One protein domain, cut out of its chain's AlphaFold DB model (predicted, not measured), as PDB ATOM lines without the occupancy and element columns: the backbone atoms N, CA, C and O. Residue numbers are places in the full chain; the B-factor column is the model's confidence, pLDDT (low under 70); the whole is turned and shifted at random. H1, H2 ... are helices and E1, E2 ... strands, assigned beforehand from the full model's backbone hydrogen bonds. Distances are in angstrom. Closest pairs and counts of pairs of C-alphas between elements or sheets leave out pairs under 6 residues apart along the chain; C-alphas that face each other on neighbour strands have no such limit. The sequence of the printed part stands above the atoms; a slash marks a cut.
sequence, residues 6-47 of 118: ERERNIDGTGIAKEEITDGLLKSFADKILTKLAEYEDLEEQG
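AT A GLANCE: This is residues 6 to 47 of the 118 residues of an uncharacterized protein of Ruminococcus sp. 37_24 (UniProt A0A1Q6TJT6). One long helix, H1, makes the long axis of an elongated domain, and the short strand E2 crosses near its middle, with the short strand E1 on beyond E2. From E2 a loop, residues 18 to 26, runs out to the beginning of H1 and turns into it. The printed part has 42 residues, with two named strands and one named helix in the order E1, E2, H1; neither strand pairs with a named strand, and the class is mixed, helices and strands. The whole is only just compact, close to loose, with a radius of gyration of the C-alphas of 10.5 A and spans of 35 by 18 by 15 A.

IN THESE COORDINATES: H1 covers residues 27 to 45, 26.3 A from C-alpha 27 at (25.944, 10.862, 11.415) to C-alpha 45 at (32.360, 33.942, 0.667). E2 is residues 15 to 17, 6.7 A long. E1 is residues 6 to 9, 7.3 A long, beginning at C-alpha 6 at (24.572, 27.217, 8.386).

HOW THE PARTS SIT: The closest C-alphas of H1 and E2 are those of Thr 35 and Gly 15, 4.0 A apart. E1 and H1 come closest at the C-alphas of Glu 6 and Ala 38, 7.3 A apart. The closest C-alphas of E1 and E2 are those of Arg 9 and Gly 15, 5.3 A apart. In H1, 14 of 15 O i to N i+4 pairs are within hydrogen-bond range.

THE WHOLE: The C-alphas farthest apart, those of Leu 25 and Gly 47, are 34.9 A apart. The printed part has no cut. The link from E1 to E2 is tight, with 5 residues, and that from E2 to H1 is short, with 9. The mean pLDDT of the printed part is 86.1; residues 22 to 26 are under 70.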
ATOM      1  N   GLU A   6      24.694  26.034   7.542       93.94
ATOM      2  CA  GLU A   6      24.572  27.217   8.386       93.94
ATOM      3  C   GLU A   6      25.934  27.876   8.638       93.94
ATOM      4  O   GLU A   6      26.996  27.247   8.588       93.94
ATOM      5  N   ARG A   7      25.902  29.177   8.949       93.25
ATOM      6  CA  ARG A   7      27.097  29.908   9.413       93.25
ATOM      7  C   ARG A   7      27.514  29.494  10.814       93.25
ATOM      8  O   ARG A   7      28.700  29.516  11.134       93.25
ATOM      9  N   GLU A   8      26.545  29.129  11.640       93.62
ATOM     10  CA  GLU A   8      26.803  28.583  12.964       93.62
ATOM     11  C   GLU A   8      27.450  27.194  12.862       93.62
ATOM     12  O   GLU A   8      27.425  26.526  11.824       93.62
ATOM     13  N   ARG A   9      28.090  26.776  13.951       93.00
ATOM     14  CA  ARG A   9      28.709  25.458  14.091       93.00
ATOM     15  C   ARG A   9      28.173  24.790  15.340       93.00
ATOM     16  O   ARG A   9      27.809  25.465  16.304       93.00
ATOM     17  N   ASN A  10      28.164  23.464  15.328       89.81
ATOM     18  CA  ASN A  10      27.898  22.692  16.532       89.81
ATOM     19  C   ASN A  10      28.971  22.983  17.597       89.81
ATOM     20  O   ASN A  10      30.055  23.486  17.298       89.81
ATOM     21  N   ILE A  11      28.692  22.617  18.851       90.81
ATOM     22  CA  ILE A  11      29.619  22.809  19.984       90.81
ATOM     23  C   ILE A  11      30.977  22.119  19.746       90.81
ATOM     24  O   ILE A  11      32.004  22.589  20.227       90.81
ATOM     25  N   ASP A  12      30.992  21.021  18.993       89.81
ATOM     26  CA  ASP A  12      32.200  20.281  18.616       89.81
ATOM     27  C   ASP A  12      32.930  20.857  17.384       89.81
ATOM     28  O   ASP A  12      33.951  20.316  16.961       89.81
ATOM     29  N   GLY A  13      32.427  21.958  16.815       90.31
ATOM     30  CA  GLY A  13      32.969  22.624  15.633       90.31
ATOM     31  C   GLY A  13      32.481  22.056  14.299       90.31
ATOM     32  O   GLY A  13      32.876  22.575  13.253       90.31
ATOM     33  N   THR A  14      31.627  21.028  14.301       91.25
ATOM     34  CA  THR A  14      31.115  20.440  13.056       91.25
ATOM     35  C   THR A  14      30.115  21.355  12.342       91.25
ATOM     36  O   THR A  14      29.442  22.191  12.955       91.25
ATOM     37  N   GLY A  15      30.046  21.220  11.015       91.31
ATOM     38  CA  GLY A  15      29.104  21.956  10.170       91.31
ATOM     39  C   GLY A  15      27.650  21.545  10.415       91.31
ATOM     40  O   GLY A  15      27.365  20.374  10.657       91.31
ATOM     41  N   ILE A  16      26.733  22.507  10.315       91.19
ATOM     42  CA  ILE A  16      25.288  22.293  10.471       91.19
ATOM     43  C   ILE A  16      24.632  22.381   9.093       91.19
ATOM     44  O   ILE A  16      24.882  23.322   8.343       91.19
ATOM     45  N   ALA A  17      23.804  21.400   8.752       90.50
ATOM     46  CA  ALA A  17      23.011  21.412   7.529       90.50
ATOM     47  C   ALA A  17      21.802  22.345   7.645       90.50
ATOM     48  O   ALA A  17      21.186  22.411   8.706       90.50
ATOM     49  N   LYS A  18      21.403  22.985   6.540       91.00
ATOM     50  CA  LYS A  18      20.127  23.722   6.484       91.00
ATOM     51  C   LYS A  18      18.894  22.824   6.420       91.00
ATOM     52  O   LYS A  18      17.801  23.241   6.789       91.00
ATOM     53  N   GLU A  19      19.073  21.608   5.923       86.75
ATOM     54  CA  GLU A  19      18.017  20.614   5.775       86.75
ATOM     55  C   GLU A  19      18.418  19.323   6.488       86.75
ATOM     56  O   GLU A  19      19.600  19.048   6.701       86.75
ATOM     57  N   GLU A  20      17.437  18.519   6.882       80.19
ATOM     58  CA  GLU A  20      17.684  17.257   7.571       80.19
ATOM     59  C   GLU A  20      18.222  16.211   6.582       80.19
ATOM     60  O   GLU A  20      17.532  15.818   5.644       80.19
ATOM     61  N   ILE A  21      19.477  15.778   6.761       71.44
ATOM     62  CA  ILE A  21      20.170  14.934   5.766       71.44
ATOM     63  C   ILE A  21      20.345  13.474   6.217       71.44
ATOM     64  O   ILE A  21      20.598  12.607   5.382       71.44
ATOM     65  N   THR A  22      20.252  13.150   7.519       65.62
ATOM     66  CA  THR A  22      20.560  11.781   7.987       65.62
ATOM     67  C   THR A  22      19.671  11.273   9.113       65.62
ATOM     68  O   THR A  22      19.575  11.905  10.162       65.62
ATOM     69  N   ASP A  23      19.190  10.042   8.956       65.00
ATOM     70  CA  ASP A  23      18.535   9.258  10.003       65.00
ATOM     71  C   ASP A  23      19.589   8.477  10.818       65.00
ATOM     72  O   ASP A  23      19.844   7.302  10.567       65.00
ATOM     73  N   GLY A  24      20.317   9.179  11.700       62.47
ATOM     74  CA  GLY A  24      21.166   8.658  12.794       62.47
ATOM     75  C   GLY A  24      22.399   7.785  12.468       62.47
ATOM     76  O   GLY A  24      23.432   7.917  13.125       62.47
ATOM     77  N   LEU A  25      22.336   6.903  11.470       61.31
ATOM     78  CA  LEU A  25      23.293   5.817  11.225       61.31
ATOM     79  C   LEU A  25      24.582   6.279  10.525       61.31
ATOM     80  O   LEU A  25      25.641   5.685  10.710       61.31
ATOM     81  N   LEU A  26      24.503   7.349   9.729       66.12
ATOM     82  CA  LEU A  26      25.624   7.918   8.965       66.12
ATOM     83  C   LEU A  26      26.163   9.220   9.570       66.12
ATOM     84  O   LEU A  26      26.971   9.906   8.938       66.12
ATOM     85  N   LYS A  27      25.742   9.548  10.798       76.25
ATOM     86  CA  LYS A  27      25.944  10.862  11.415       76.25
ATOM     87  C   LYS A  27      27.408  11.312  11.399       76.25
ATOM     88  O   LYS A  27      27.720  12.353  10.843       76.25
ATOM     89  N   SER A  28      28.331  10.467  11.857       81.12
ATOM     90  CA  SER A  28      29.755  10.835  11.943       81.12
ATOM     91  C   SER A  28      30.440  11.059  10.587       81.12
ATOM     92  O   SER A  28      31.424  11.797  10.503       81.12
ATOM     93  N   PHE A  29      29.964  10.413   9.518       84.06
ATOM     94  CA  PHE A  29      30.475  10.653   8.168       84.06
ATOM     95  C   PHE A  29      29.842  11.906   7.558       84.06
ATOM     96  O   PHE A  29      30.547  12.704   6.939       84.06
ATOM     97  N   ALA A  30      28.546  12.116   7.792       86.81
ATOM     98  CA  ALA A  30      27.840  13.317   7.369       86.81
ATOM     99  C   ALA A  30      28.395  14.580   8.035       86.81
ATOM    100  O   ALA A  30      28.648  15.553   7.331       86.81
ATOM    101  N   ASP A  31      28.720  14.538   9.329       87.81
ATOM    102  CA  ASP A  31      29.337  15.659  10.045       87.81
ATOM    103  C   ASP A  31      30.667  16.074   9.393       87.81
ATOM    104  O   ASP A  31      30.950  17.261   9.232       87.81
ATOM    105  N   LYS A  32      31.478  15.111   8.930       91.12
ATOM    106  CA  LYS A  32      32.731  15.398   8.203       91.12
ATOM    107  C   LYS A  32      32.481  16.063   6.853       91.12
ATOM    108  O   LYS A  32      33.237  16.957   6.473       91.12
ATOM    109  N   ILE A  33      31.461  15.611   6.120       91.31
ATOM    110  CA  ILE A  33      31.070  16.207   4.837       91.31
ATOM    111  C   ILE A  33      30.574  17.635   5.069       91.31
ATOM    112  O   ILE A  33      31.071  18.550   4.420       91.31
ATOM    113  N   LEU A  34      29.666  17.828   6.027       92.38
ATOM    114  CA  LEU A  34      29.096  19.126   6.381       92.38
ATOM    115  C   LEU A  34      30.155  20.109   6.853       92.38
ATOM    116  O   LEU A  34      30.145  21.260   6.438       92.38
ATOM    117  N   THR A  35      31.104  19.654   7.668       94.19
ATOM    118  CA  THR A  35      32.209  20.499   8.134       94.19
ATOM    119  C   THR A  35      33.058  20.977   6.960       94.19
ATOM    120  O   THR A  35      33.260  22.178   6.809       94.19
ATOM    121  N   LYS A  36      33.482  20.069   6.068       94.00
ATOM    122  CA  LYS A  36      34.241  20.452   4.865       94.00
ATOM    123  C   LYS A  36      33.448  21.362   3.933       94.00
ATOM    124  O   LYS A  36      34.020  22.272   3.344       94.00
ATOM    125  N   LEU A  37      32.151  21.109   3.774       93.56
ATOM    126  CA  LEU A  37      31.287  21.934   2.937       93.56
ATOM    127  C   LEU A  37      31.167  23.348   3.509       93.56
ATOM    128  O   LEU A  37      31.374  24.309   2.777       93.56
ATOM    129  N   ALA A  38      30.931  23.468   4.814       93.81
ATOM    130  CA  ALA A  38      30.836  24.752   5.491       93.81
ATOM    131  C   ALA A  38      32.156  25.538   5.431       93.81
ATOM    132  O   ALA A  38      32.146  26.743   5.194       93.81
ATOM    133  N   GLU A  39      33.299  24.859   5.580       93.06
ATOM    134  CA  GLU A  39      34.625  25.453   5.366       93.06
ATOM    135  C   GLU A  39      34.793  25.990   3.938       93.06
ATOM    136  O   GLU A  39      35.296  27.097   3.759       93.06
ATOM    137  N   TYR A  40      34.369  25.244   2.911       91.56
ATOM    138  CA  TYR A  40      34.458  25.710   1.526       91.56
ATOM    139  C   TYR A  40      33.505  26.863   1.217       91.56
ATOM    140  O   TYR A  40      33.920  27.794   0.532       91.56
ATOM    141  N   GLU A  41      32.276  26.832   1.735       92.50
ATOM    142  CA  GLU A  41      31.319  27.936   1.600       92.50
ATOM    143  C   GLU A  41      31.873  29.219   2.233       92.50
ATOM    144  O   GLU A  41      31.836  30.279   1.613       92.50
ATOM    145  N   ASP A  42      32.466  29.125   3.427       91.88
ATOM    146  CA  ASP A  42      33.088  30.277   4.084       91.88
ATOM    147  C   ASP A  42      34.318  30.782   3.311       91.88
ATOM    148  O   ASP A  42      34.510  31.992   3.167       91.88
ATOM    149  N   LEU A  43      35.150  29.877   2.782       89.81
ATOM    150  CA  LEU A  43      36.286  30.246   1.933       89.81
ATOM    151  C   LEU A  43      35.829  30.918   0.636       89.81
ATOM    152  O   LEU A  43      36.458  31.881   0.208       89.81
ATOM    153  N   GLU A  44      34.752  30.452   0.006       87.69
ATOM    154  CA  GLU A  44      34.187  31.087  -1.185       87.69
ATOM    155  C   GLU A  44      33.643  32.485  -0.876       87.69
ATOM    156  O   GLU A  44      33.984  33.433  -1.585       87.69
ATOM    157  N   GLU A  45      32.880  32.642   0.213       88.62
ATOM    158  CA  GLU A  45      32.360  33.942   0.667       88.62
ATOM    159  C   GLU A  45      33.490  34.946   0.970       88.62
ATOM    160  O   GLU A  45      33.330  36.148   0.751       88.62
ATOM    161  N   GLN A  46      34.654  34.464   1.414       85.69
ATOM    162  CA  GLN A  46      35.856  35.272   1.656       85.69
ATOM    163  C   GLN A  46      36.725  35.491   0.404       85.69
ATOM    164  O   GLN A  46      37.729  36.203   0.472       85.69
ATOM    165  N   GLY A  47      36.386  34.883  -0.737       78.56
ATOM    166  CA  GLY A  47      37.200  34.935  -1.956       78.56
ATOM    167  C   GLY A  47      38.504  34.120  -1.884       78.56
ATOM    168  O   GLY A  47      39.447  34.395  -2.622       78.56
TER     169      GLY A  47